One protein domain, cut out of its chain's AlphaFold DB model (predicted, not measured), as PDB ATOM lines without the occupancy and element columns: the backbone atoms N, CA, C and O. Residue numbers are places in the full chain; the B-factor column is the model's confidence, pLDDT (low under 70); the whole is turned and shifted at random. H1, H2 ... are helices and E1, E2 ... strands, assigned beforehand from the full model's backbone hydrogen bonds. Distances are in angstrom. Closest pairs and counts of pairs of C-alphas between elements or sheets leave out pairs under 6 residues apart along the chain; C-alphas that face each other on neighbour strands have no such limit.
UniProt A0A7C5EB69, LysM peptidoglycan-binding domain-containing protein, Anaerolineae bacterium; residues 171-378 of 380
ATOM      1  N   THR A 171     182.355 138.188 160.104       98.19
ATOM      2  CA  THR A 171     181.439 138.712 161.114       98.19
ATOM      3  C   THR A 171     181.296 140.218 160.973       98.19
ATOM      4  O   THR A 171     182.189 140.902 160.473       98.19
ATOM      5  N   LEU A 172     180.171 140.738 161.451       94.69
ATOM      6  CA  LEU A 172     179.980 142.163 161.683       94.69
ATOM      7  C   LEU A 172     179.511 142.395 163.124       94.69
ATOM      8  O   LEU A 172     178.807 141.544 163.682       94.69
ATOM      9  N   PRO A 173     179.883 143.533 163.739       92.50
ATOM     10  CA  PRO A 173     179.245 143.979 164.968       92.50
ATOM     11  C   PRO A 173     177.768 144.279 164.706       92.50
ATOM     12  O   PRO A 173     177.417 144.829 163.662       92.50
ATOM     13  N   ILE A 174     176.913 143.933 165.665       86.75
ATOM     14  CA  ILE A 174     175.494 144.285 165.581       86.75
ATOM     15  C   ILE A 174     175.292 145.777 165.877       86.75
ATOM     16  O   ILE A 174     176.043 146.386 166.643       86.75
ATOM     17  N   VAL A 175     174.236 146.355 165.316       85.44
ATOM     18  CA  VAL A 175     173.746 147.693 165.655       85.44
ATOM     19  C   VAL A 175     172.706 147.561 166.764       85.44
ATOM     20  O   VAL A 175     171.707 146.859 166.618       85.44
ATOM     21  N   GLY A 176     172.938 148.245 167.883       81.94
ATOM     22  CA  GLY A 176     172.037 148.217 169.033       81.94
ATOM     23  C   GLY A 176     172.251 147.019 169.974       81.94
ATOM     24  O   GLY A 176     173.348 146.450 170.041       81.94
ATOM     25  N   PRO A 177     171.247 146.689 170.806       83.06
ATOM     26  CA  PRO A 177     171.340 145.573 171.735       83.06
ATOM     27  C   PRO A 177     171.154 144.221 171.019       83.06
ATOM     28  O   PRO A 177     170.456 144.159 170.007       83.06
ATOM     29  N   PRO A 178     171.726 143.129 171.562       88.69
ATOM     30  CA  PRO A 178     171.349 141.774 171.182       88.69
ATOM     31  C   PRO A 178     169.855 141.522 171.375       88.69
ATOM     32  O   PRO A 178     169.192 142.230 172.140       88.69
ATOM     33  N   ALA A 179     169.360 140.458 170.744       87.56
ATOM     34  CA  ALA A 179     168.013 139.956 170.957       87.56
ATOM     35  C   ALA A 179     167.710 139.789 172.458       87.56
ATOM     36  O   ALA A 179     168.555 139.359 173.248       87.56
ATOM     37  N   ASP A 180     166.481 140.118 172.852       85.25
ATOM     38  CA  ASP A 180     166.049 140.198 174.255       85.25
ATOM     39  C   ASP A 180     165.947 138.834 174.965       85.25
ATOM     40  O   ASP A 180     165.743 138.767 176.178       85.25
ATOM     41  N   ARG A 181     166.086 137.737 174.214       90.06
ATOM     42  CA  ARG A 181     165.993 136.352 174.682       90.06
ATOM     43  C   ARG A 181     166.869 135.427 173.830       90.06
ATOM     44  O   ARG A 181     167.230 135.791 172.708       90.06
ATOM     45  N   PRO A 182     167.180 134.208 174.313       95.00
ATOM     46  CA  PRO A 182     167.951 133.231 173.549       95.00
ATOM     47  C   PRO A 182     167.355 132.980 172.162       95.00
ATOM     48  O   PRO A 182     166.143 132.806 172.019       95.00
ATOM     49  N   ALA A 183     168.203 132.944 171.135       96.56
ATOM     50  CA  ALA A 183     167.751 132.899 169.747       96.56
ATOM     51  C   ALA A 183     166.972 131.617 169.397       96.56
ATOM     52  O   ALA A 183     166.026 131.669 168.615       96.56
ATOM     53  N   ASP A 184     167.287 130.481 170.031       95.88
ATOM     54  CA  ASP A 184     166.528 129.231 169.888       95.88
ATOM     55  C   ASP A 184     165.124 129.304 170.510       95.88
ATOM     56  O   ASP A 184     164.259 128.505 170.152       95.88
ATOM     57  N   LYS A 185     164.900 130.274 171.406       95.56
ATOM     58  CA  LYS A 185     163.633 130.597 172.076       95.56
ATOM     59  C   LYS A 185     162.961 131.860 171.519       95.56
ATOM     60  O   LYS A 185     161.938 132.294 172.046       95.56
ATOM     61  N   HIS A 186     163.508 132.449 170.456       96.25
ATOM     62  CA  HIS A 186     163.011 133.688 169.867       96.25
ATOM     63  C   HIS A 186     162.198 133.397 168.603       96.25
ATOM     64  O   HIS A 186     162.762 133.203 167.534       96.25
ATOM     65  N   ALA A 187     160.866 133.409 168.684       95.81
ATOM     66  CA  ALA A 187     159.976 133.017 167.576       95.81
ATOM     67  C   ALA A 187     160.068 133.895 166.315       95.81
ATOM     68  O   ALA A 187     159.629 133.515 165.233       95.81
ATOM     69  N   ASP A 188     160.639 135.082 166.457       95.25
ATOM     70  CA  ASP A 188     160.946 135.986 165.350       95.25
ATOM     71  C   ASP A 188     162.277 135.659 164.643       95.25
ATOM     72  O   ASP A 188     162.435 136.007 163.477       95.25
ATOM     73  N   LEU A 189     163.206 134.959 165.309       97.75
ATOM     74  CA  LEU A 189     164.484 134.517 164.730       97.75
ATOM     75  C   LEU A 189     164.439 133.039 164.326       97.75
ATOM     76  O   LEU A 189     164.971 132.675 163.285       97.75
ATOM     77  N   ASN A 190     163.780 132.203 165.126       98.00
ATOM     78  CA  ASN A 190     163.596 130.777 164.909       98.00
ATOM     79  C   ASN A 190     162.140 130.485 164.509       98.00
ATOM     80  O   ASN A 190     161.254 130.357 165.364       98.00
ATOM     81  N   LEU A 191     161.897 130.357 163.200       97.81
ATOM     82  CA  LEU A 191     160.564 130.137 162.629       97.81
ATOM     83  C   LEU A 191     159.900 128.837 163.129       97.81
ATOM     84  O   LEU A 191     158.669 128.778 163.214       97.81
ATOM     85  N   ALA A 192     160.685 127.838 163.558       97.50
ATOM     86  CA  ALA A 192     160.188 126.567 164.104       97.50
ATOM     87  C   ALA A 192     159.172 126.759 165.236       97.50
ATOM     88  O   ALA A 192     158.193 126.020 165.355       97.50
ATOM     89  N   LEU A 193     159.421 127.761 166.087       97.19
ATOM     90  CA  LEU A 193     158.593 128.036 167.255       97.19
ATOM     91  C   LEU A 193     157.184 128.437 166.822       97.19
ATOM     92  O   LEU A 193     156.197 127.851 167.282       97.19
ATOM     93  N   ARG A 194     157.095 129.362 165.858       97.38
ATOM     94  CA  ARG A 194     155.821 129.761 165.251       97.38
ATOM     95  C   ARG A 194     155.147 128.565 164.602       97.38
ATOM     96  O   ARG A 194     153.960 128.353 164.821       97.38
ATOM     97  N   GLY A 195     155.891 127.752 163.858       97.31
ATOM     98  CA  GLY A 195     155.302 126.717 163.016       97.31
ATOM     99  C   GLY A 195     154.320 127.303 161.995       97.31
ATOM    100  O   GLY A 195     154.093 128.516 161.930       97.31
ATOM    101  N   TYR A 196     153.745 126.433 161.180       98.25
ATOM    102  CA  TYR A 196     152.936 126.836 160.039       98.25
ATOM    103  C   TYR A 196     152.052 125.678 159.579       98.25
ATOM    104  O   TYR A 196     152.352 124.515 159.851       98.25
ATOM    105  N   SER A 197     150.967 126.017 158.891       97.00
ATOM    106  CA  SER A 197     149.963 125.072 158.398       97.00
ATOM    107  C   SER A 197     149.766 125.249 156.891       97.00
ATOM    108  O   SER A 197     149.833 126.389 156.422       97.00
ATOM    109  N   PRO A 198     149.530 124.169 156.119       97.56
ATOM    110  CA  PRO A 198     149.251 124.271 154.689       97.56
ATOM    111  C   PRO A 198     148.051 125.177 154.402       97.56
ATOM    112  O   PRO A 198     147.125 125.268 155.210       97.56
ATOM    113  N   THR A 199     148.054 125.819 153.238       97.25
ATOM    114  CA  THR A 199     146.961 126.693 152.781       97.25
ATOM    115  C   THR A 199     146.503 126.294 151.383       97.25
ATOM    116  O   THR A 199     147.177 125.527 150.700       97.25
ATOM    117  N   ALA A 200     145.360 126.824 150.948       95.19
ATOM    118  CA  ALA A 200     144.827 126.603 149.601       95.19
ATOM    119  C   ALA A 200     145.363 127.609 148.561       95.19
ATOM    120  O   ALA A 200     144.839 127.681 147.447       95.19
ATOM    121  N   GLY A 201     146.390 128.389 148.916       95.56
ATOM    122  CA  GLY A 201     146.950 129.398 148.030       95.56
ATOM    123  C   GLY A 201     147.494 128.800 146.734       95.56
ATOM    124  O   GLY A 201     148.024 127.692 146.692       95.56
ATOM    125  N   LYS A 202     147.388 129.563 145.645       95.62
ATOM    126  CA  LYS A 202     147.932 129.159 144.341       95.62
ATOM    127  C   LYS A 202     149.446 128.917 144.402       95.62
ATOM    128  O   LYS A 202     150.184 129.753 144.929       95.62
ATOM    129  N   LEU A 203     149.895 127.833 143.769       97.69
ATOM    130  CA  LEU A 203     151.307 127.514 143.523       97.69
ATOM    131  C   LEU A 203     151.835 128.260 142.288       97.69
ATOM    132  O   LEU A 203     152.280 127.672 141.307       97.69
ATOM    133  N   SER A 204     151.724 129.583 142.309       96.06
ATOM    134  CA  SER A 204     152.235 130.457 141.257       96.06
ATOM    135  C   SER A 204     152.680 131.779 141.860       96.06
ATOM    136  O   SER A 204     152.179 132.185 142.912       96.06
ATOM    137  N   LEU A 205     153.562 132.494 141.163       96.75
ATOM    138  CA  LEU A 205     153.785 133.899 141.481       96.75
ATOM    139  C   LEU A 205     152.486 134.693 141.304       96.75
ATOM    140  O   LEU A 205     151.646 134.348 140.464       96.75
ATOM    141  N   ILE A 206     152.323 135.736 142.112       95.06
ATOM    142  CA  ILE A 206     151.133 136.587 142.111       95.06
ATOM    143  C   ILE A 206     151.511 138.045 141.887       95.06
ATOM    144  O   ILE A 206     152.572 138.513 142.310       95.06
ATOM    145  N   ASP A 207     150.594 138.770 141.261       93.00
ATOM    146  CA  ASP A 207     150.666 140.216 141.129       93.00
ATOM    147  C   ASP A 207     149.855 140.865 142.249       93.00
ATOM    148  O   ASP A 207     148.726 140.467 142.542       93.00
ATOM    149  N   MET A 208     150.441 141.872 142.891       85.75
ATOM    150  CA  MET A 208     149.785 142.674 143.918       85.75
ATOM    151  C   MET A 208     149.954 144.151 143.588       85.75
ATOM    152  O   MET A 208     151.027 144.576 143.167       85.75
ATOM    153  N   ALA A 209     148.898 144.935 143.793       78.75
ATOM    154  CA  ALA A 209     148.952 146.381 143.624       78.75
ATOM    155  C   ALA A 209     149.849 147.041 144.690       78.75
ATOM    156  O   ALA A 209     150.095 146.478 145.759       78.75
ATOM    157  N   GLY A 210     150.310 148.259 144.407       78.56
ATOM    158  CA  GLY A 210     151.136 149.060 145.312       78.56
ATOM    159  C   GLY A 210     152.539 149.325 144.769       78.56
ATOM    160  O   GLY A 210     152.924 148.813 143.720       78.56
ATOM    161  N   ALA A 211     153.293 150.157 145.487       76.06
ATOM    162  CA  ALA A 211     154.652 150.521 145.102       76.06
ATOM    163  C   ALA A 211     155.595 149.311 145.153       76.06
ATOM    164  O   ALA A 211     155.462 148.449 146.024       76.06
ATOM    165  N   THR A 212     156.547 149.264 144.227       76.88
ATOM    166  CA  THR A 212     157.667 148.321 144.249       76.88
ATOM    167  C   THR A 212     158.792 148.888 145.101       76.88
ATOM    168  O   THR A 212     159.222 150.018 144.867       76.88
ATOM    169  N   ASP A 213     159.321 148.097 146.030       82.44
ATOM    170  CA  ASP A 213     160.598 148.430 146.663       82.44
ATOM    171  C   ASP A 213     161.740 147.931 145.771       82.44
ATOM    172  O   ASP A 213     161.837 146.732 145.513       82.44
ATOM    173  N   HIS A 214     162.620 148.832 145.309       82.44
ATOM    174  CA  HIS A 214     163.781 148.520 144.465       82.44
ATOM    175  C   HIS A 214     164.952 147.842 145.201       82.44
ATOM    176  O   HIS A 214     165.863 147.309 144.562       82.44
ATOM    177  N   ARG A 215     164.904 147.766 146.525       86.38
ATOM    178  CA  ARG A 215     165.885 147.105 147.390       86.38
ATOM    179  C   ARG A 215     165.318 145.876 148.101       86.38
ATOM    180  O   ARG A 215     165.970 145.322 148.979       86.38
ATOM    181  N   ALA A 216     164.131 145.411 147.715       92.75
ATOM    182  CA  ALA A 216     163.632 144.102 148.119       92.75
ATOM    183  C   ALA A 216     164.600 142.967 147.699       92.75
ATOM    184  O   ALA A 216     165.112 142.991 146.569       92.75
ATOM    185  N   PRO A 217     164.856 141.964 148.561       96.81
ATOM    186  CA  PRO A 217     165.664 140.806 148.202       96.81
ATOM    187  C   PRO A 217     165.064 139.998 147.057       96.81
ATOM    188  O   PRO A 217     163.879 139.673 147.066       96.81
ATOM    189  N   GLN A 218     165.900 139.645 146.083       98.00
ATOM    190  CA  GLN A 218     165.469 138.919 144.892       98.00
ATOM    191  C   GLN A 218     165.595 137.407 145.097       98.00
ATOM    192  O   GLN A 218     166.703 136.872 145.018       98.00
ATOM    193  N   LEU A 219     164.474 136.710 145.325       98.44
ATOM    194  CA  LEU A 219     164.444 135.276 145.657       98.44
ATOM    195  C   LEU A 219     165.000 134.370 144.557       98.44
ATOM    196  O   LEU A 219     165.529 133.306 144.866       98.44
ATOM    197  N   ALA A 220     164.990 134.808 143.296       97.56
ATOM    198  CA  ALA A 220     165.706 134.112 142.225       97.56
ATOM    199  C   ALA A 220     167.198 133.916 142.564       97.56
ATOM    200  O   ALA A 220     167.797 132.924 142.174       97.56
ATOM    201  N   GLY A 221     167.794 134.825 143.344       97.50
ATOM    202  CA  GLY A 221     169.178 134.736 143.806       97.50
ATOM    203  C   GLY A 221     169.462 133.638 144.835       97.50
ATOM    204  O   GLY A 221     170.622 133.492 145.203       97.50
ATOM    205  N   LEU A 222     168.456 132.883 145.295       98.62
ATOM    206  CA  LEU A 222     168.670 131.651 146.067       98.62
ATOM    207  C   LEU A 222     169.372 130.578 145.223       98.62
ATOM    208  O   LEU A 222     170.199 129.828 145.744       98.62
ATOM    209  N   PHE A 223     169.058 130.534 143.926       98.19
ATOM    210  CA  PHE A 223     169.503 129.506 142.992       98.19
ATOM    211  C   PHE A 223     170.683 130.008 142.152       98.19
ATOM    212  O   PHE A 223     170.709 131.164 141.721       98.19
ATOM    213  N   ALA A 224     171.664 129.139 141.897       95.25
ATOM    214  CA  ALA A 224     172.891 129.509 141.181       95.25
ATOM    215  C   ALA A 224     172.627 130.001 139.745       95.25
ATOM    216  O   ALA A 224     173.246 130.960 139.280       95.25
ATOM    217  N   ASP A 225     171.670 129.378 139.059       95.62
ATOM    218  CA  ASP A 225     171.212 129.732 137.710       95.62
ATOM    219  C   ASP A 225     170.237 130.923 137.693       95.62
ATOM    220  O   ASP A 225     169.777 131.363 136.637       95.62
ATOM    221  N   LYS A 226     169.925 131.464 138.875       96.25
ATOM    222  CA  LYS A 226     168.948 132.523 139.096       96.25
ATOM    223  C   LYS A 226     167.570 132.173 138.535       96.25
ATOM    224  O   LYS A 226     166.884 133.075 138.054       96.25
ATOM    225  N   ARG A 227     167.147 130.904 138.517       96.38
ATOM    226  CA  ARG A 227     165.818 130.522 138.008       96.38
ATOM    227  C   ARG A 227     164.681 131.149 138.814       96.38
ATOM    228  O   ARG A 227     164.836 131.552 139.967       96.38
ATOM    229  N   THR A 228     163.507 131.221 138.191       96.81
ATOM    230  CA  THR A 228     162.267 131.432 138.942       96.81
ATOM    231  C   THR A 228     161.966 130.130 139.672       96.81
ATOM    232  O   THR A 228     161.850 129.095 139.019       96.81
ATOM    233  N   GLY A 229     161.883 130.159 141.003       93.69
ATOM    234  CA  GLY A 229     161.615 128.955 141.786       93.69
ATOM    235  C   GLY A 229     160.239 128.379 141.446       93.69
ATOM    236  O   GLY A 229     159.262 129.125 141.354       93.69
ATOM    237  N   ILE A 230     160.165 127.062 141.262       97.44
ATOM    238  CA  ILE A 230     158.897 126.354 141.056       97.44
ATOM    239  C   ILE A 230     158.263 126.144 142.427       97.44
ATOM    240  O   ILE A 230     158.897 125.581 143.314       97.44
ATOM    241  N   LEU A 231     157.034 126.629 142.614       98.44
ATOM    242  CA  LEU A 231     156.333 126.490 143.886       98.44
ATOM    243  C   LEU A 231     155.743 125.091 144.032       98.44
ATOM    244  O   LEU A 231     154.949 124.659 143.201       98.44
ATOM    245  N   THR A 232     156.086 124.423 145.127       98.44
ATOM    246  CA  THR A 232     155.658 123.049 145.435       98.44
ATOM    247  C   THR A 232     154.650 122.998 146.578       98.44
ATOM    248  O   THR A 232     153.801 122.109 146.622       98.44
ATOM    249  N   SER A 233     154.695 123.974 147.485       98.56
ATOM    250  CA  SER A 233     153.817 124.045 148.652       98.56
ATOM    251  C   SER A 233     153.650 125.484 149.149       98.56
ATOM    252  O   SER A 233     154.473 126.362 148.879       98.56
ATOM    253  N   VAL A 234     152.560 125.753 149.871       98.69
ATOM    254  CA  VAL A 234     152.290 127.065 150.475       98.69
ATOM    255  C   VAL A 234     151.663 126.927 151.856       98.69
ATOM    256  O   VAL A 234     150.801 126.076 152.091       98.69
ATOM    257  N   TYR A 235     152.066 127.807 152.768       98.69
ATOM    258  CA  TYR A 235     151.689 127.745 154.175       98.69
ATOM    259  C   TYR A 235     151.364 129.126 154.754       98.69
ATOM    260  O   TYR A 235     151.874 130.156 154.304       98.69
ATOM    261  N   SER A 236     150.572 129.117 155.825       98.06
ATOM    262  CA  SER A 236     150.370 130.252 156.724       98.06
ATOM    263  C   SER A 236     151.127 129.989 158.024       98.06
ATOM    264  O   SER A 236     150.987 128.940 158.656       98.06
ATOM    265  N   VAL A 237     151.977 130.941 158.394       98.56
ATOM    266  CA  VAL A 237     152.792 130.947 159.607       98.56
ATOM    267  C   VAL A 237     151.927 131.404 160.768       98.56
ATOM    268  O   VAL A 237     151.115 132.315 160.629       98.56
ATOM    269  N   ASN A 238     152.114 130.808 161.943       98.06
ATOM    270  CA  ASN A 238     151.342 131.220 163.108       98.06
ATOM    271  C   ASN A 238     151.851 132.530 163.721       98.06
ATOM    272  O   ASN A 238     153.045 132.866 163.714       98.06
ATOM    273  N   LYS A 239     150.923 133.260 164.341       95.62
ATOM    274  CA  LYS A 239     151.229 134.362 165.251       95.62
ATOM    275  C   LYS A 239     152.009 133.836 166.454       95.62
ATOM    276  O   LYS A 239     152.058 132.638 166.742       95.62
ATOM    277  N   TRP A 240     152.620 134.765 167.175       94.81
ATOM    278  CA  TRP A 240     153.312 134.459 168.415       94.81
ATOM    279  C   TRP A 240     152.815 135.391 169.506       94.81
ATOM    280  O   TRP A 240     152.826 136.610 169.336       94.81
ATOM    281  N   ASN A 241     152.360 134.800 170.602       92.38
ATOM    282  CA  ASN A 241     151.887 135.502 171.780       92.38
ATOM    283  C   ASN A 241     153.064 135.608 172.747       92.38
ATOM    284  O   ASN A 241     153.380 134.651 173.455       92.38
ATOM    285  N   TRP A 242     153.742 136.755 172.724       87.06
ATOM    286  CA  TRP A 242     154.872 137.025 173.606       87.06
ATOM    287  C   TRP A 242     154.429 137.073 175.071       87.06
ATOM    288  O   TRP A 242     153.425 137.699 175.405       87.06
ATOM    289  N   GLU A 243     155.213 136.440 175.939       86.56
ATOM    290  CA  GLU A 243     155.071 136.528 177.393       86.56
ATOM    291  C   GLU A 243     156.255 137.312 177.989       86.56
ATOM    292  O   GLU A 243     157.294 137.448 177.325       86.56
ATOM    293  N   PRO A 244     156.118 137.853 179.216       87.19
ATOM    294  CA  PRO A 244     157.231 138.482 179.918       87.19
ATOM    295  C   PRO A 244     158.423 137.533 180.077       87.19
ATOM    296  O   PRO A 244     158.257 136.326 180.271       87.19
ATOM    297  N   LEU A 245     159.635 138.093 180.040       82.69
ATOM    298  CA  LEU A 245     160.855 137.329 180.293       82.69
ATOM    299  C   LEU A 245     160.796 136.651 181.677       82.69
ATOM    300  O   LEU A 245     160.297 137.253 182.629       82.69
ATOM    301  N   PRO A 246     161.315 135.416 181.809       86.00
ATOM    302  CA  PRO A 246     162.083 134.664 180.809       86.00
ATOM    303  C   PRO A 246     161.233 133.781 179.874       86.00
ATOM    304  O   PRO A 246     161.801 133.008 179.101       86.00
ATOM    305  N   SER A 247     159.896 133.844 179.937       89.00
ATOM    306  CA  SER A 247     159.051 132.971 179.118       89.00
ATOM    307  C   SER A 247     159.200 133.307 177.625       89.00
ATOM    308  O   SER A 247     159.127 134.480 177.240       89.00
ATOM    309  N   PRO A 248     159.380 132.306 176.740       87.06
ATOM    310  CA  PRO A 248     159.458 132.551 175.305       87.06
ATOM    311  C   PRO A 248     158.125 133.026 174.719       87.06
ATOM    312  O   PRO A 248     158.120 133.591 173.626       87.06
ATOM    313  N   GLY A 249     157.011 132.834 175.430       93.25
ATOM    314  CA  GLY A 249     155.663 132.974 174.897       93.25
ATOM    315  C   GLY A 249     155.152 131.677 174.280       93.25
ATOM    316  O   GLY A 249     155.734 130.604 174.456       93.25
ATOM    317  N   LYS A 250     154.045 131.776 173.547       95.25
ATOM    318  CA  LYS A 250     153.375 130.620 172.943       95.25
ATOM    319  C   LYS A 250     152.870 130.908 171.540       95.25
ATOM    320  O   LYS A 250     152.567 132.045 171.179       95.25
ATOM    321  N   ARG A 251     152.731 129.838 170.762       96.62
ATOM    322  CA  ARG A 251     152.115 129.870 169.435       96.62
ATOM    323  C   ARG A 251     150.687 130.413 169.535       96.62
ATOM    324  O   ARG A 251     149.949 130.048 170.447       96.62
ATOM    325  N   GLY A 252     150.340 131.319 168.631       95.25
ATOM    326  CA  GLY A 252     148.983 131.832 168.462       95.25
ATOM    327  C   GLY A 252     148.309 131.263 167.217       95.25
ATOM    328  O   GLY A 252     148.808 130.319 166.610       95.25
ATOM    329  N   GLU A 253     147.200 131.883 166.825       93.62
ATOM    330  CA  GLU A 253     146.470 131.544 165.598       93.62
ATOM    331  C   GLU A 253     147.274 131.861 164.324       93.62
ATOM    332  O   GLU A 253     148.183 132.700 164.373       93.62
ATOM    333  N   PRO A 254     146.929 131.260 163.171       95.44
ATOM    334  CA  PRO A 254     147.525 131.586 161.878       95.44
ATOM    335  C   PRO A 254     147.529 133.090 161.562       95.44
ATOM    336  O   PRO A 254     146.638 133.852 161.960       95.44
ATOM    337  N   ILE A 255     148.554 133.541 160.842       91.56
ATOM    338  CA  ILE A 255     148.588 134.889 160.273       91.56
ATOM    339  C   ILE A 255     147.587 134.949 159.119       91.56
ATOM    340  O   ILE A 255     147.538 134.065 158.268       91.56
ATOM    341  N   THR A 256     146.789 136.013 159.106       90.94
ATOM    342  CA  THR A 256     145.697 136.220 158.145       90.94
ATOM    343  C   THR A 256     145.903 137.458 157.274       90.94
ATOM    344  O   THR A 256     145.043 137.768 156.460       90.94
ATOM    345  N   ASP A 257     147.013 138.183 157.464       87.75
ATOM    346  CA  ASP A 257     147.338 139.384 156.679       87.75
ATOM    347  C   ASP A 257     147.579 139.025 155.204       87.75
ATOM    348  O   ASP A 257     147.216 139.781 154.306       87.75
ATOM    349  N   TYR A 258     148.139 137.835 154.972       90.00
ATOM    350  CA  TYR A 258     148.290 137.209 153.666       90.00
ATOM    351  C   TYR A 258     147.809 135.762 153.737       90.00
ATOM    352  O   TYR A 258     147.990 135.093 154.755       90.00
ATOM    353  N   GLU A 259     147.224 135.276 152.641       92.56
ATOM    354  CA  GLU A 259     146.843 133.867 152.493       92.56
ATOM    355  C   GLU A 259     148.063 132.947 152.634       92.56
ATOM    356  O   GLU A 259     147.982 131.906 153.279       92.56
ATOM    357  N   VAL A 260     149.198 133.357 152.060       98.00
ATOM    358  CA  VAL A 260     150.469 132.634 152.102       98.00
ATOM    359  C   VAL A 260     151.520 133.527 152.738       98.00
ATOM    360  O   VAL A 260     151.690 134.675 152.346       98.00
ATOM    361  N   THR A 261     152.251 132.991 153.711       98.56
ATOM    362  CA  THR A 261     153.360 133.686 154.394       98.56
ATOM    363  C   THR A 261     154.662 132.880 154.390       98.56
ATOM    364  O   THR A 261     155.676 133.322 154.927       98.56
ATOM    365  N   LEU A 262     154.625 131.672 153.828       98.81
ATOM    366  CA  LEU A 262     155.752 130.764 153.637       98.81
ATOM    367  C   LEU A 262     155.471 129.949 152.369       98.81
ATOM    368  O   LEU A 262     154.383 129.390 152.228       98.81
ATOM    369  N   ALA A 263     156.436 129.882 151.457       98.81
ATOM    370  CA  ALA A 263     156.316 129.126 150.213       98.81
ATOM    371  C   ALA A 263     157.454 128.109 150.096       98.81
ATOM    372  O   ALA A 263     158.605 128.439 150.381       98.81
ATOM    373  N   GLY A 264     157.117 126.887 149.693       98.81
ATOM    374  CA  GLY A 264     158.068 125.857 149.299       98.81
ATOM    375  C   GLY A 264     158.484 126.032 147.845       98.81
ATOM    376  O   GLY A 264     157.645 126.320 146.986       98.81
ATOM    377  N   PHE A 265     159.774 125.864 147.586       98.75
ATOM    378  CA  PHE A 265     160.371 125.929 146.262       98.75
ATOM    379  C   PHE A 265     161.116 124.636 145.959       98.75
ATOM    380  O   PHE A 265     161.901 124.171 146.785       98.75
ATOM    381  N   GLU A 266     160.893 124.102 144.760       98.44
ATOM    382  CA  GLU A 266     161.532 122.884 144.269       98.44
ATOM    383  C   GLU A 266     163.055 123.027 144.221       98.44
ATOM    384  O   GLU A 266     163.590 123.979 143.637       98.44
ATOM    385  N   THR A 267     163.744 122.037 144.780       98.06
ATOM    386  CA  THR A 267     165.203 121.915 144.774       98.06
ATOM    387  C   THR A 267     165.645 120.501 144.435       98.06
ATOM    388  O   THR A 267     164.850 119.566 144.435       98.06
ATOM    389  N   GLU A 268     166.940 120.321 144.206       95.19
ATOM    390  CA  GLU A 268     167.570 119.001 144.239       95.19
ATOM    391  C   GLU A 268     168.283 118.779 145.586       95.19
ATOM    392  O   GLU A 268     168.883 119.716 146.124       95.19
ATOM    393  N   PRO A 269     168.278 117.558 146.159       95.88
ATOM    394  CA  PRO A 269     169.065 117.272 147.354       95.88
ATOM    395  C   PRO A 269     170.547 117.609 147.135       95.88
ATOM    396  O   PRO A 269     171.187 117.094 146.220       95.88
ATOM    397  N   GLY A 270     171.103 118.470 147.987       96.00
ATOM    398  CA  GLY A 270     172.478 118.949 147.873       96.00
ATOM    399  C   GLY A 270     172.670 120.191 146.990       96.00
ATOM    400  O   GLY A 270     173.798 120.690 146.928       96.00
ATOM    401  N   GLU A 271     171.620 120.724 146.349       97.06
ATOM    402  CA  GLU A 271     171.667 121.980 145.581       97.06
ATOM    403  C   GLU A 271     172.161 123.128 146.468       97.06
ATOM    404  O   GLU A 271     171.671 123.320 147.578       97.06
ATOM    405  N   ILE A 272     173.151 123.898 146.009       98.44
ATOM    406  CA  ILE A 272     173.703 125.001 146.805       98.44
ATOM    407  C   ILE A 272     172.714 126.171 146.820       98.44
ATOM    408  O   ILE A 272     172.362 126.711 145.771       98.44
ATOM    409  N   ILE A 273     172.349 126.610 148.024       98.75
ATOM    410  CA  ILE A 273     171.487 127.768 148.260       98.75
ATOM    411  C   ILE A 273     172.352 128.977 148.613       98.75
ATOM    412  O   ILE A 273     173.292 128.880 149.409       98.75
ATOM    413  N   HIS A 274     172.027 130.122 148.019       98.81
ATOM    414  CA  HIS A 274     172.811 131.352 148.107       98.81
ATOM    415  C   HIS A 274     172.027 132.486 148.774       98.81
ATOM    416  O   HIS A 274     170.804 132.458 148.859       98.81
ATOM    417  N   VAL A 275     172.736 133.517 149.234       98.75
ATOM    418  CA  VAL A 275     172.125 134.750 149.749       98.75
ATOM    419  C   VAL A 275     171.441 135.522 148.612       98.75
ATOM    420  O   VAL A 275     172.134 135.966 147.687       98.75
ATOM    421  N   PRO A 276     170.122 135.781 148.697       98.06
ATOM    422  CA  PRO A 276     169.423 136.626 147.735       98.06
ATOM    423  C   PRO A 276     170.021 138.035 147.690       98.06
ATOM    424  O   PRO A 276     170.228 138.679 148.717       98.06
ATOM    425  N   ASN A 277     170.319 138.550 146.498       95.44
ATOM    426  CA  ASN A 277     170.836 139.911 146.374       95.44
ATOM    427  C   ASN A 277     169.709 140.943 146.517       95.44
ATOM    428  O   ASN A 277     168.612 140.764 145.992       95.44
ATOM    429  N   ALA A 278     170.019 142.038 147.197       92.12
ATOM    430  CA  ALA A 278     169.139 143.173 147.437       92.12
ATOM    431  C   ALA A 278     169.859 144.525 147.232       92.12
ATOM    432  O   ALA A 278     169.223 145.577 147.252       92.12
ATOM    433  N   GLY A 279     171.183 144.509 147.029       88.94
ATOM    434  CA  GLY A 279     172.003 145.706 146.855       88.94
ATOM    435  C   GLY A 279     172.256 146.486 148.148       88.94
ATOM    436  O   GLY A 279     172.528 147.683 148.083       88.94
ATOM    437  N   TYR A 280     172.129 145.862 149.327       86.19
ATOM    438  CA  TYR A 280     172.592 146.488 150.574       86.19
ATOM    439  C   TYR A 280     174.096 146.270 150.767       86.19
ATOM    440  O   TYR A 280     174.635 145.221 150.418       86.19
ATOM    441  N   ASP A 281     174.743 147.258 151.375       91.06
ATOM    442  CA  ASP A 281     176.019 147.105 152.064       91.06
ATOM    443  C   ASP A 281     175.772 147.551 153.504       91.06
ATOM    444  O   ASP A 281     175.486 148.722 153.759       91.06
ATOM    445  N   ILE A 282     175.775 146.592 154.425       87.56
ATOM    446  CA  ILE A 282     175.584 146.829 155.861       87.56
ATOM    447  C   ILE A 282     176.930 146.937 156.596       87.56
ATOM    448  O   ILE A 282     176.966 146.979 157.823       87.56
ATOM    449  N   GLY A 283     178.035 146.979 155.847       80.75
ATOM    450  CA  GLY A 283     179.399 147.084 156.341       80.75
ATOM    451  C   GLY A 283     180.327 146.086 155.651       80.75
ATOM    452  O   GLY A 283     180.020 144.902 155.534       80.75
ATOM    453  N   GLN A 284     181.515 146.551 155.253       88.56
ATOM    454  CA  GLN A 284     182.599 145.717 154.710       88.56
ATOM    455  C   GLN A 284     182.194 144.875 153.476       88.56
ATOM    456  O   GLN A 284     182.772 143.816 153.212       88.56
ATOM    457  N   GLY A 285     181.201 145.336 152.704       88.06
ATOM    458  CA  GLY A 285     180.680 144.631 151.533       88.06
ATOM    459  C   GLY A 285     179.788 143.432 151.868       88.06
ATOM    460  O   GLY A 285     179.454 142.652 150.971       88.06
ATOM    461  N   TYR A 286     179.423 143.246 153.138       96.25
ATOM    462  CA  TYR A 286     178.395 142.293 153.539       96.25
ATOM    463  C   TYR A 286     177.011 142.908 153.360       96.25
ATOM    464  O   TYR A 286     176.820 144.111 153.514       96.25
ATOM    465  N   GLN A 287     176.030 142.064 153.061       96.19
ATOM    466  CA  GLN A 287     174.651 142.483 152.831       96.19
ATOM    467  C   GLN A 287     173.707 141.989 153.925       96.19
ATOM    468  O   GLN A 287     172.692 142.631 154.191       96.19
ATOM    469  N   VAL A 288     174.012 140.836 154.527       98.62
ATOM    470  CA  VAL A 288     173.143 140.223 155.530       98.62
ATOM    471  C   VAL A 288     173.893 139.822 156.789       98.62
ATOM    472  O   VAL A 288     175.035 139.375 156.704       98.62
ATOM    473  N   LEU A 289     173.218 139.921 157.932       98.50
ATOM    474  CA  LEU A 289     173.565 139.238 159.177       98.50
ATOM    475  C   LEU A 289     172.809 137.911 159.297       98.50
ATOM    476  O   LEU A 289     171.647 137.811 158.897       98.50
ATOM    477  N   VAL A 290     173.442 136.905 159.901       98.88
ATOM    478  CA  VAL A 290     172.796 135.640 160.287       98.88
ATOM    479  C   VAL A 290     172.308 135.744 161.722       98.88
ATOM    480  O   VAL A 290     173.094 135.650 162.666       98.88
ATOM    481  N   LEU A 291     170.998 135.919 161.891       98.81
ATOM    482  CA  LEU A 291     170.388 136.053 163.216       98.81
ATOM    483  C   LEU A 291     170.125 134.700 163.877       98.81
ATOM    484  O   LEU A 291     170.105 134.604 165.105       98.81
ATOM    485  N   TYR A 292     169.928 133.656 163.077       98.88
ATOM    486  CA  TYR A 292     169.724 132.298 163.560       98.88
ATOM    487  C   TYR A 292     170.259 131.286 162.555       98.88
ATOM    488  O   TYR A 292     170.041 131.460 161.358       98.88
ATOM    489  N   ALA A 293     170.911 130.231 163.034       98.75
ATOM    490  CA  ALA A 293     171.267 129.067 162.236       98.75
ATOM    491  C   ALA A 293     171.247 127.796 163.098       98.75
ATOM    492  O   ALA A 293     171.830 127.757 164.183       98.75
ATOM    493  N   ASP A 294     170.612 126.745 162.592       98.06
ATOM    494  CA  ASP A 294     170.711 125.375 163.102       98.06
ATOM    495  C   ASP A 294     170.996 124.414 161.918       98.06
ATOM    496  O   ASP A 294     171.164 124.886 160.792       98.06
ATOM    497  N   PRO A 295     171.087 123.082 162.107       97.44
ATOM    498  CA  PRO A 295     171.370 122.162 160.999       97.44
ATOM    499  C   PRO A 295     170.304 122.089 159.886       97.44
ATOM    500  O   PRO A 295     170.539 121.412 158.888       97.44
ATOM    501  N   ASN A 296     169.127 122.691 160.077       97.62
ATOM    502  CA  ASN A 296     167.940 122.566 159.226       97.62
ATOM    503  C   ASN A 296     167.358 123.913 158.753       97.62
ATOM    504  O   ASN A 296     166.500 123.914 157.864       97.62
ATOM    505  N   ARG A 297     167.754 125.040 159.365       98.50
ATOM    506  CA  ARG A 297     167.182 126.363 159.083       98.50
ATOM    507  C   ARG A 297     168.153 127.515 159.329       98.50
ATOM    508  O   ARG A 297     169.047 127.433 160.173       98.50
ATOM    509  N   ILE A 298     167.916 128.629 158.644       98.94
ATOM    510  CA  ILE A 298     168.690 129.869 158.784       98.94
ATOM    511  C   ILE A 298     167.797 131.109 158.645       98.94
ATOM    512  O   ILE A 298     166.863 131.124 157.844       98.94
ATOM    513  N   THR A 299     168.112 132.166 159.395       98.94
ATOM    514  CA  THR A 299     167.457 133.480 159.309       98.94
ATOM    515  C   THR A 299     168.472 134.555 158.951       98.94
ATOM    516  O   THR A 299     169.412 134.816 159.707       98.94
ATOM    517  N   LEU A 300     168.254 135.200 157.809       98.81
ATOM    518  CA  LEU A 300     169.061 136.290 157.275       98.81
ATOM    519  C   LEU A 300     168.381 137.633 157.533       98.81
ATOM    520  O   LEU A 300     167.165 137.750 157.384       98.81
ATOM    521  N   LYS A 301     169.172 138.664 157.824       97.81
ATOM    522  CA  LYS A 301     168.703 140.033 158.045       97.81
ATOM    523  C   LYS A 301     169.469 141.019 157.182       97.81
ATOM    524  O   LYS A 301     170.687 141.024 157.220       97.81
ATOM    525  N   TYR A 302     168.760 141.885 156.461       96.06
ATOM    526  CA  TYR A 302     169.341 142.860 155.520       96.06
ATOM    527  C   TYR A 302     169.703 144.210 156.165       96.06
ATOM    528  O   TYR A 302     169.822 145.224 155.485       96.06
ATOM    529  N   THR A 303     169.829 144.237 157.490       89.06
ATOM    530  CA  THR A 303     170.237 145.400 158.288       89.06
ATOM    531  C   THR A 303     171.157 144.925 159.421       89.06
ATOM    532  O   THR A 303     171.359 143.719 159.583       89.06
ATOM    533  N   GLY A 304     171.759 145.858 160.163       86.50
ATOM    534  CA  GLY A 304     172.785 145.552 161.165       86.50
ATOM    535  C   GLY A 304     172.259 145.106 162.534       86.50
ATOM    536  O   GLY A 304     173.053 144.725 163.387       86.50
ATOM    537  N   GLU A 305     170.955 145.175 162.791       89.94
ATOM    538  CA  GLU A 305     170.376 144.869 164.100       89.94
ATOM    539  C   GLU A 305     170.201 143.364 164.331       89.94
ATOM    540  O   GLU A 305     169.817 142.615 163.429       89.94
ATOM    541  N   ASP A 306     170.358 142.932 165.585       93.88
ATOM    542  CA  ASP A 306     169.976 141.587 166.035       93.88
ATOM    543  C   ASP A 306     168.455 141.471 166.256       93.88
ATOM    544  O   ASP A 306     167.959 141.141 167.332       93.88
ATOM    545  N   SER A 307     167.690 141.863 165.238       91.00
ATOM    546  CA  SER A 307     166.237 141.954 165.281       91.00
ATOM    547  C   SER A 307     165.655 141.980 163.875       91.00
ATOM    548  O   SER A 307     166.194 142.591 162.957       91.00
ATOM    549  N   VAL A 308     164.493 141.357 163.711       89.06
ATOM    550  CA  VAL A 308     163.717 141.346 162.460       89.06
ATOM    551  C   VAL A 308     162.684 142.478 162.389       89.06
ATOM    552  O   VAL A 308     161.883 142.509 161.458       89.06
ATOM    553  N   VAL A 309     162.670 143.386 163.375       76.50
ATOM    554  CA  VAL A 309     161.655 144.448 163.511       76.50
ATOM    555  C   VAL A 309     161.759 145.518 162.430       76.50
ATOM    556  O   VAL A 309     160.726 146.039 162.038       76.50
ATOM    557  N   ASN A 310     162.954 145.822 161.921       78.50
ATOM    558  CA  ASN A 310     163.156 146.859 160.905       78.50
ATOM    559  C   ASN A 310     163.691 146.247 159.621       78.50
ATOM    560  O   ASN A 310     164.649 145.494 159.695       78.50
ATOM    561  N   GLY A 311     163.137 146.578 158.454       84.75
ATOM    562  CA  GLY A 311     163.641 146.126 157.152       84.75
ATOM    563  C   GLY A 311     163.498 144.620 156.907       84.75
ATOM    564  O   GLY A 311     162.832 143.904 157.656       84.75
ATOM    565  N   TYR A 312     164.154 144.124 155.856       96.69
ATOM    566  CA  TYR A 312     163.926 142.756 155.389       96.69
ATOM    567  C   TYR A 312     164.627 141.682 156.218       96.69
ATOM    568  O   TYR A 312     165.784 141.840 156.630       96.69
ATOM    569  N   ALA A 313     163.935 140.560 156.392       98.50
ATOM    570  CA  ALA A 313     164.497 139.299 156.846       98.50
ATOM    571  C   ALA A 313     163.992 138.145 155.972       98.50
ATOM    572  O   ALA A 313     162.852 138.166 155.511       98.50
ATOM    573  N   ILE A 314     164.835 137.136 155.765       98.75
ATOM    574  CA  ILE A 314     164.473 135.906 155.053       98.75
ATOM    575  C   ILE A 314     164.738 134.729 155.974       98.75
ATOM    576  O   ILE A 314     165.830 134.608 156.524       98.75
ATOM    577  N   GLN A 315     163.742 133.868 156.129       98.88
ATOM    578  CA  GLN A 315     163.818 132.650 156.928       98.88
ATOM    579  C   GLN A 315     163.723 131.464 155.978       98.88
ATOM    580  O   GLN A 315     162.771 131.387 155.203       98.88
ATOM    581  N   ILE A 316     164.722 130.586 156.013       98.88
ATOM    582  CA  ILE A 316     164.840 129.433 155.119       98.88
ATOM    583  C   ILE A 316     164.834 128.162 155.959       98.88
ATOM    584  O   ILE A 316     165.633 128.022 156.884       98.88
ATOM    585  N   GLU A 317     163.949 127.245 155.604       98.81
ATOM    586  CA  GLU A 317     163.754 125.928 156.204       98.81
ATOM    587  C   GLU A 317     164.096 124.831 155.187       98.81
ATOM    588  O   GLU A 317     164.075 125.064 153.976       98.81
ATOM    589  N   GLY A 318     164.377 123.618 155.668       98.00
ATOM    590  CA  GLY A 318     164.684 122.480 154.792       98.00
ATOM    591  C   GLY A 318     166.087 122.550 154.186       98.00
ATOM    592  O   GLY A 318     166.332 122.016 153.107       98.00
ATOM    593  N   ILE A 319     167.024 123.203 154.877       98.19
ATOM    594  CA  ILE A 319     168.382 123.444 154.393       98.19
ATOM    595  C   ILE A 319     169.429 122.823 155.323       98.19
ATOM    596  O   ILE A 319     169.334 122.942 156.537       98.19
ATOM    597  N   CYS A 320     170.463 122.202 154.765       98.25
ATOM    598  CA  CYS A 320     171.719 121.950 155.459       98.25
ATOM    599  C   CYS A 320     172.531 123.254 155.493       98.25
ATOM    600  O   CYS A 320     173.171 123.609 154.499       98.25
ATOM    601  N   VAL A 321     172.496 123.995 156.604       98.75
ATOM    602  CA  VAL A 321     173.343 125.193 156.755       98.75
ATOM    603  C   VAL A 321     174.813 124.789 156.654       98.75
ATOM    604  O   VAL A 321     175.217 123.782 157.232       98.75
ATOM    605  N   GLU A 322     175.616 125.573 155.927       98.62
ATOM    606  CA  GLU A 322     177.032 125.249 155.731       98.62
ATOM    607  C   GLU A 322     177.742 125.071 157.089       98.62
ATOM    608  O   GLU A 322     177.726 126.005 157.901       98.62
ATOM    609  N   PRO A 323     178.423 123.935 157.350       98.19
ATOM    610  CA  PRO A 323     178.966 123.638 158.677       98.19
ATOM    611  C   PRO A 323     179.890 124.719 159.248       98.19
ATOM    612  O   PRO A 323     179.818 125.031 160.437       98.19
ATOM    613  N   LYS A 324     180.724 125.357 158.411       98.38
ATOM    614  CA  LYS A 324     181.580 126.479 158.844       98.38
ATOM    615  C   LYS A 324     180.771 127.714 159.251       98.38
ATOM    616  O   LYS A 324     181.144 128.391 160.206       98.38
ATOM    617  N   LEU A 325     179.679 128.007 158.542       98.88
ATOM    618  CA  LEU A 325     178.790 129.121 158.868       98.88
ATOM    619  C   LEU A 325     178.039 128.850 160.171       98.88
ATOM    620  O   LEU A 325     177.985 129.715 161.043       98.88
ATOM    621  N   GLN A 326     177.507 127.638 160.323       98.69
ATOM    622  CA  GLN A 326     176.803 127.237 161.533       98.69
ATOM    623  C   GLN A 326     177.733 127.258 162.755       98.69
ATOM    624  O   GLN A 326     177.351 127.759 163.812       98.69
ATOM    625  N   ALA A 327     178.967 126.763 162.620       98.62
ATOM    626  CA  ALA A 327     179.962 126.810 163.688       98.62
ATOM    627  C   ALA A 327     180.287 128.254 164.102       98.62
ATOM    628  O   ALA A 327     180.298 128.557 165.297       98.62
ATOM    629  N   LEU A 328     180.471 129.156 163.129       98.81
ATOM    630  CA  LEU A 328     180.700 130.577 163.393       98.81
ATOM    631  C   LEU A 328     179.498 131.221 164.099       98.81
ATOM    632  O   LEU A 328     179.676 131.937 165.081       98.81
ATOM    633  N   TYR A 329     178.273 130.926 163.650       98.81
ATOM    634  CA  TYR A 329     177.053 131.371 164.321       98.81
ATOM    635  C   TYR A 329     176.999 130.888 165.774       98.81
ATOM    636  O   TYR A 329     176.796 131.695 166.677       98.81
ATOM    637  N   ASN A 330     177.229 129.595 166.017       98.75
ATOM    638  CA  ASN A 330     177.188 129.009 167.356       98.75
ATOM    639  C   ASN A 330     178.220 129.654 168.291       98.75
ATOM    640  O   ASN A 330     177.890 129.973 169.434       98.75
ATOM    641  N   GLN A 331     179.439 129.898 167.798       98.62
ATOM    642  CA  GLN A 331     180.488 130.594 168.543       98.62
ATOM    643  C   GLN A 331     180.050 132.013 168.927       98.62
ATOM    644  O   GLN A 331     180.132 132.392 170.093       98.62
ATOM    645  N   MET A 332     179.559 132.792 167.960       98.38
ATOM    646  CA  MET A 332     179.112 134.166 168.193       98.38
ATOM    647  C   MET A 332     177.887 134.237 169.116       98.38
ATOM    648  O   MET A 332     177.798 135.105 169.987       98.38
ATOM    649  N   ASN A 333     176.960 133.290 168.967       97.94
ATOM    650  CA  ASN A 333     175.780 133.169 169.808       97.94
ATOM    651  C   ASN A 333     176.153 132.865 171.266       97.94
ATOM    652  O   ASN A 333     175.660 133.531 172.173       97.94
ATOM    653  N   ALA A 334     177.074 131.924 171.487       97.25
ATOM    654  CA  ALA A 334     177.602 131.613 172.815       97.25
ATOM    655  C   ALA A 334     178.403 132.780 173.427       97.25
ATOM    656  O   ALA A 334     178.406 132.951 174.643       97.25
ATOM    657  N   ALA A 335     179.030 133.616 172.594       96.75
ATOM    658  CA  ALA A 335     179.775 134.806 173.009       96.75
ATOM    659  C   ALA A 335     178.891 136.047 173.286       96.75
ATOM    660  O   ALA A 335     179.408 137.154 173.437       96.75
ATOM    661  N   GLY A 336     177.562 135.897 173.343       94.38
ATOM    662  CA  GLY A 336     176.644 136.987 173.687       94.38
ATOM    663  C   GLY A 336     176.226 137.880 172.512       94.38
ATOM    664  O   GLY A 336     175.739 138.987 172.742       94.38
ATOM    665  N   ARG A 337     176.398 137.412 171.265       96.31
ATOM    666  CA  ARG A 337     175.778 137.971 170.041       96.31
ATOM    667  C   ARG A 337     176.128 139.425 169.701       96.31
ATOM    668  O   ARG A 337     175.478 140.034 168.862       96.31
ATOM    669  N   ARG A 338     177.172 140.005 170.305       93.69
ATOM    670  CA  ARG A 338     177.647 141.367 169.966       93.69
ATOM    671  C   ARG A 338     178.275 141.466 168.576       93.69
ATOM    672  O   ARG A 338     178.401 142.557 168.030       93.69
ATOM    673  N   GLN A 339     178.651 140.327 168.014       95.56
ATOM    674  CA  GLN A 339     178.975 140.158 166.609       95.56
ATOM    675  C   GLN A 339     178.200 138.950 166.106       95.56
ATOM    676  O   GLN A 339     177.944 138.032 166.883       95.56
ATOM    677  N   LEU A 340     177.834 138.946 164.831       98.62
ATOM    678  CA  LEU A 340     177.154 137.826 164.185       98.62
ATOM    679  C   LEU A 340     177.788 137.551 162.817       98.62
ATOM    680  O   LEU A 340     178.426 138.449 162.253       98.62
ATOM    681  N   PRO A 341     177.648 136.327 162.272       98.88
ATOM    682  CA  PRO A 341     178.109 136.038 160.924       98.88
ATOM    683  C   PRO A 341     177.461 136.980 159.914       98.88
ATOM    684  O   PRO A 341     176.260 137.247 159.989       98.88
ATOM    685  N   ALA A 342     178.253 137.444 158.955       98.50
ATOM    686  CA  ALA A 342     177.810 138.320 157.888       98.50
ATOM    687  C   ALA A 342     178.151 137.708 156.525       98.50
ATOM    688  O   ALA A 342     179.218 137.109 156.353       98.50
ATOM    689  N   LEU A 343     177.228 137.816 155.565       98.75
ATOM    690  CA  LEU A 343     177.376 137.220 154.235       98.75
ATOM    691  C   LEU A 343     177.228 138.259 153.126       98.75
ATOM    692  O   LEU A 343     176.482 139.235 153.235       98.75
ATOM    693  N   LYS A 344     177.973 138.029 152.046       98.00
ATOM    694  CA  LYS A 344     177.975 138.843 150.829       98.00
ATOM    695  C   LYS A 344     176.825 138.438 149.892       98.00
ATOM    696  O   LYS A 344     176.308 137.323 150.006       98.00
ATOM    697  N   PRO A 345     176.428 139.303 148.941       96.88
ATOM    698  CA  PRO A 345     175.470 138.934 147.902       96.88
ATOM    699  C   PRO A 345     175.894 137.671 147.145       96.88
ATOM    700  O   PRO A 345     177.069 137.522 146.811       96.88
ATOM    701  N   PHE A 346     174.937 136.780 146.860       96.62
ATOM    702  CA  PHE A 346     175.158 135.507 146.159       96.62
ATOM    703  C   PHE A 346     176.159 134.562 146.836       96.62
ATOM    704  O   PHE A 346     176.610 133.604 146.215       96.62
ATOM    705  N   GLN A 347     176.527 134.799 148.095       98.31
ATOM    706  CA  GLN A 347     177.393 133.883 148.820       98.31
ATOM    707  C   GLN A 347     176.627 132.585 149.132       98.31
ATOM    708  O   GLN A 347     175.480 132.675 149.580       98.31
ATOM    709  N   PRO A 348     177.228 131.396 148.938       98.62
ATOM    710  CA  PRO A 348     176.636 130.149 149.406       98.62
ATOM    711  C   PRO A 348     176.381 130.208 150.914       98.62
ATOM    712  O   PRO A 348     177.242 130.673 151.657       98.62
ATOM    713  N   LEU A 349     175.216 129.752 151.364       98.50
ATOM    714  CA  LEU A 349     174.844 129.719 152.787       98.50
ATOM    715  C   LEU A 349     174.566 128.297 153.303       98.50
ATOM    716  O   LEU A 349     174.469 128.072 154.510       98.50
ATOM    717  N   GLY A 350     174.466 127.327 152.395       98.50
ATOM    718  CA  GLY A 350     174.143 125.941 152.697       98.50
ATOM    719  C   GLY A 350     173.681 125.191 151.455       98.50
ATOM    720  O   GLY A 350     173.811 125.681 150.331       98.50
ATOM    721  N   ARG A 351     173.128 124.001 151.665       98.50
ATOM    722  CA  ARG A 351     172.591 123.133 150.616       98.50
ATOM    723  C   ARG A 351     171.153 122.744 150.910       98.50
ATOM    724  O   ARG A 351     170.813 122.523 152.068       98.50
ATOM    725  N   ALA A 352     170.314 122.620 149.891       98.25
ATOM    726  CA  ALA A 352     168.978 122.070 150.043       98.25
ATOM    727  C   ALA A 352     169.061 120.658 150.631       98.25
ATOM    728  O   ALA A 352     169.807 119.804 150.150       98.25
ATOM    729  N   ARG A 353     168.304 120.408 151.701       96.12
ATOM    730  CA  ARG A 353     168.323 119.110 152.385       96.12
ATOM    731  C   ARG A 353     167.620 118.026 151.568       96.12
ATOM    732  O   ARG A 353     167.940 116.848 151.702       96.12
ATOM    733  N   GLY A 354     166.649 118.420 150.753       95.69
ATOM    734  CA  GLY A 354     165.831 117.521 149.954       95.69
ATOM    735  C   GLY A 354     165.330 118.195 148.684       95.69
ATOM    736  O   GLY A 354     165.987 119.073 148.132       95.69
ATOM    737  N   VAL A 355     164.147 117.776 148.244       96.94
ATOM    738  CA  VAL A 355     163.517 118.260 147.005       96.94
ATOM    739  C   VAL A 355     162.759 119.585 147.157       96.94
ATOM    740  O   VAL A 355     162.142 120.065 146.213       96.94
ATOM    741  N   GLU A 356     162.762 120.159 148.358       98.12
ATOM    742  CA  GLU A 356     162.114 121.433 148.655       98.12
ATOM    743  C   GLU A 356     162.896 122.190 149.737       98.12
ATOM    744  O   GLU A 356     163.309 121.599 150.742       98.12
ATOM    745  N   ILE A 357     163.022 123.508 149.563       98.75
ATOM    746  CA  ILE A 357     163.287 124.461 150.653       98.75
ATOM    747  C   ILE A 357     162.064 125.348 150.864       98.75
ATOM    748  O   ILE A 357     161.342 125.642 149.913       98.75
ATOM    749  N   GLN A 358     161.842 125.826 152.085       98.88
ATOM    750  CA  GLN A 358     160.708 126.710 152.380       98.88
ATOM    751  C   GLN A 358     161.218 128.082 152.801       98.88
ATOM    752  O   GLN A 358     162.142 128.180 153.605       98.88
ATOM    753  N   VAL A 359     160.634 129.141 152.242       98.88
ATOM    754  CA  VAL A 359     161.125 130.512 152.414       98.88
ATOM    755  C   VAL A 359     160.003 131.432 152.869       98.88
ATOM    756  O   VAL A 359     158.975 131.562 152.200       98.88
ATOM    757  N   ALA A 360     160.200 132.072 154.019       98.81
ATOM    758  CA  ALA A 360     159.359 133.155 154.508       98.81
ATOM    759  C   ALA A 360     160.120 134.477 154.429       98.81
ATOM    760  O   ALA A 360     161.327 134.540 154.678       98.81
ATOM    761  N   ILE A 361     159.396 135.546 154.110       98.31
ATOM    762  CA  ILE A 361     159.930 136.906 154.079       98.31
ATOM    763  C   ILE A 361     159.259 137.700 155.184       98.31
ATOM    764  O   ILE A 361     158.040 137.625 155.367       98.31
ATOM    765  N   ARG A 362     160.053 138.496 155.897       96.44
ATOM    766  CA  ARG A 362     159.535 139.561 156.747       96.44
ATOM    767  C   ARG A 362     159.978 140.916 156.232       96.44
ATOM    768  O   ARG A 362     161.129 141.071 155.837       96.44
ATOM    769  N   ASP A 363     159.074 141.880 156.298       92.00
ATOM    770  CA  ASP A 363     159.364 143.299 156.138       92.00
ATOM    771  C   ASP A 363     158.931 144.016 157.410       92.00
ATOM    772  O   ASP A 363     157.756 143.982 157.789       92.00
ATOM    773  N   THR A 364     159.905 144.607 158.097       85.44
ATOM    774  CA  THR A 364     159.673 145.438 159.278       85.44
ATOM    775  C   THR A 364     158.812 144.698 160.316       85.44
ATOM    776  O   THR A 364     157.750 145.139 160.762       85.44
ATOM    777  N   GLY A 365     159.241 143.473 160.639       77.44
ATOM    778  CA  GLY A 365     158.598 142.614 161.628       77.44
ATOM    779  C   GLY A 365     157.283 141.960 161.193       77.44
ATOM    780  O   GLY A 365     156.687 141.237 161.988       77.44
ATOM    781  N   LYS A 366     156.801 142.153 159.963       88.00
ATOM    782  CA  LYS A 366     155.581 141.496 159.466       88.00
ATOM    783  C   LYS A 366     155.915 140.449 158.420       88.00
ATOM    784  O   LYS A 366     156.799 140.668 157.608       88.00
ATOM    785  N   PHE A 367     155.203 139.324 158.431       96.44
ATOM    786  CA  PHE A 367     155.323 138.332 157.361       96.44
ATOM    787  C   PHE A 367     154.687 138.854 156.076       96.44
ATOM    788  O   PHE A 367     153.639 139.493 156.128       96.44
ATOM    789  N   MET A 368     155.328 138.565 154.949       96.56
ATOM    790  CA  MET A 368     154.894 138.935 153.604       96.56
ATOM    791  C   MET A 368     154.550 137.682 152.800       96.56
ATOM    792  O   MET A 368     154.974 136.586 153.166       96.56
ATOM    793  N   ASP A 369     153.837 137.847 151.686       97.75
ATOM    794  CA  ASP A 369     153.618 136.760 150.731       97.75
ATOM    795  C   ASP A 369     154.857 136.588 149.820       97.75
ATOM    796  O   ASP A 369     155.160 137.485 149.020       97.75
ATOM    797  N   PRO A 370     155.601 135.461 149.907       98.12
ATOM    798  CA  PRO A 370     156.822 135.244 149.121       98.12
ATOM    799  C   PRO A 370     156.574 135.090 147.611       98.12
ATOM    800  O   PRO A 370     157.523 135.086 146.823       98.12
ATOM    801  N   ARG A 371     155.311 134.964 147.185       97.50
ATOM    802  CA  ARG A 371     154.908 134.804 145.778       97.50
ATOM    803  C   ARG A 371     154.836 136.125 145.021       97.50
ATOM    804  O   ARG A 371     154.691 136.114 143.799       97.50
ATOM    805  N   VAL A 372     154.880 137.258 145.720       95.88
ATOM    806  CA  VAL A 372     154.642 138.580 145.124       95.88
ATOM    807  C   VAL A 372     155.744 138.941 144.133       95.88
ATOM    808  O   VAL A 372     156.903 139.121 144.510       95.88
ATOM    809  N   ARG A 373     155.374 139.094 142.854       94.94
ATOM    810  CA  ARG A 373     156.319 139.375 141.765       94.94
ATOM    811  C   ARG A 373     157.060 140.690 141.937       94.94
ATOM    812  O   ARG A 373     158.283 140.732 141.812       94.94
ATOM    813  N   LYS A 374     156.299 141.757 142.208       89.88
ATOM    814  CA  LYS A 374     156.784 143.141 142.111       89.88
ATOM    815  C   LYS A 374     158.014 143.408 142.978       89.88
ATOM    816  O   LYS A 374     158.878 144.172 142.562       89.88
ATOM    817  N   ASP A 375     158.103 142.760 144.140       89.12
ATOM    818  CA  ASP A 375     159.182 142.983 145.099       89.12
ATOM    819  C   ASP A 375     160.260 141.902 144.982       89.12
ATOM    820  O   ASP A 375     161.425 142.236 144.774       89.12
ATOM    821  N   TRP A 376     159.889 140.618 145.044       95.94
ATOM    822  CA  TRP A 376     160.849 139.521 145.242       95.94
ATOM    823  C   TRP A 376     161.343 138.845 143.957       95.94
ATOM    824  O   TRP A 376     162.344 138.127 143.990       95.94
ATOM    825  N   TRP A 377     160.645 139.041 142.834       96.06
ATOM    826  CA  TRP A 377     160.866 138.303 141.583       96.06
ATOM    827  C   TRP A 377     160.929 139.238 140.375       96.06
ATOM    828  O   TRP A 377     160.253 139.027 139.368       96.06
ATOM    829  N   ARG A 378     161.725 140.306 140.450       90.81
ATOM    830  CA  ARG A 378     161.744 141.295 139.368       90.81
ATOM    831  C   ARG A 378     162.205 140.687 138.048       90.81
ATOM    832  O   ARG A 378     163.211 139.981 137.977       90.81
TER     833      ARG A 378
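What this domain is: This is residues 171 to 378 of the 380 residues of the protein "LysM peptidoglycan-binding domain-containing protein" of Anaerolineae bacterium (UniProt A0A7C5EB69). One large, strongly twisted antiparallel sheet of eleven strands makes the body, with E8 and E9 near its middle; the small sheet of E6, E12 and E10 packs partly face to face with it as a sandwich, strands crossed at 46 degrees, and H3 runs across E7. At one end the long E3 folds back into E4 as a hairpin. The printed part has 208 residues, with four named helices and fourteen named strands in the order E1 H1 E2 H2 E3 to E10 H3 E11 to E14 H4; the class is mixed, helices and strands, with under half of the residues in named elements. The large sheet is branched; the small one runs E6 E12 E10, all antiparallel. The whole is compact, radius of gyration of the C-alphas 15.8 A, spanning 42 by 36 by 35 A.

How they stand to each other: Start at edge strand E1, residues 171 to 173: N 172 is 3.0 A from O 340 of its neighbour E11, residues 339 to 343. E7, residues 288 to 293, has E11 on one side, N 290 to O 341 2.8 A, and E8, residues 297 to 301, on the other, N 291 to O 299 2.9 A. With E9, residues 312 to 317, N 314 to O 300 2.9 A, E7 and E8 form a meander, each strand the antiparallel neighbour of the one before. E13, residues 356 to 363, has E9 on one side, N 315 to O 360 2.9 A, and on the other E5, residues 262 to 266, N 265 to O 357 2.8 A, and E14, residues 366 to 368, N 363 to O 366 2.9 A. E3, residues 231 to 241, has staggered pairing: with E5, N 264 to O 233 2.8 A, with E2, residues 196 to 198, N 197 to O 236 2.9 A, and with E4, residues 250 to 254, N 239 to O 253 2.8 A. In the small sheet, inner strand E12, residues 348 to 352, pairs with E6, residues 272 to 274, N 273 to O 350 2.9 A, and E10, residues 319 to 321, N 320 to O 351 2.7 A. H3, residues 323 to 334, has a height of 7.5 A over the branched sheet and lies over E7, across it at 71 degrees on the local plane; their closest C-alphas are Ala 293 and Gln 326, 5.9 A. H1, residues 191 to 194, stands at that sheet's level, height 3.0 A. H2, residues 219 to 222, only grazes the small sheet; it and H4, residues 373 to 376, are close but not clearly touching, closest C-alphas Leu 219 and Trp 376, 5.6 A. Every O i to N i+4 pair in H3 is within hydrogen-bond range; H1, H2 and H4 are too short for one.

Where its parts are: Find C-alpha 171 at (181.439, 138.712, 161.114), where E1 begins. E3 runs 29.6 A from C-alpha 231 at (156.333, 126.490, 143.886); E13 measures 23.3 A, E9 16.8 A and H3 16.3 A. H4 ends at C-alpha 376, (160.849, 139.521, 145.242).

The domain as a whole: The C-alphas farthest apart, Asp 225 and Pro 244, are 45.3 A apart. The printed part has no cut; E1 to H1, E2 to H2 and E6 to E7 are long links. Mean pLDDT of the printed part is 94.5, and no printed residue is under 70.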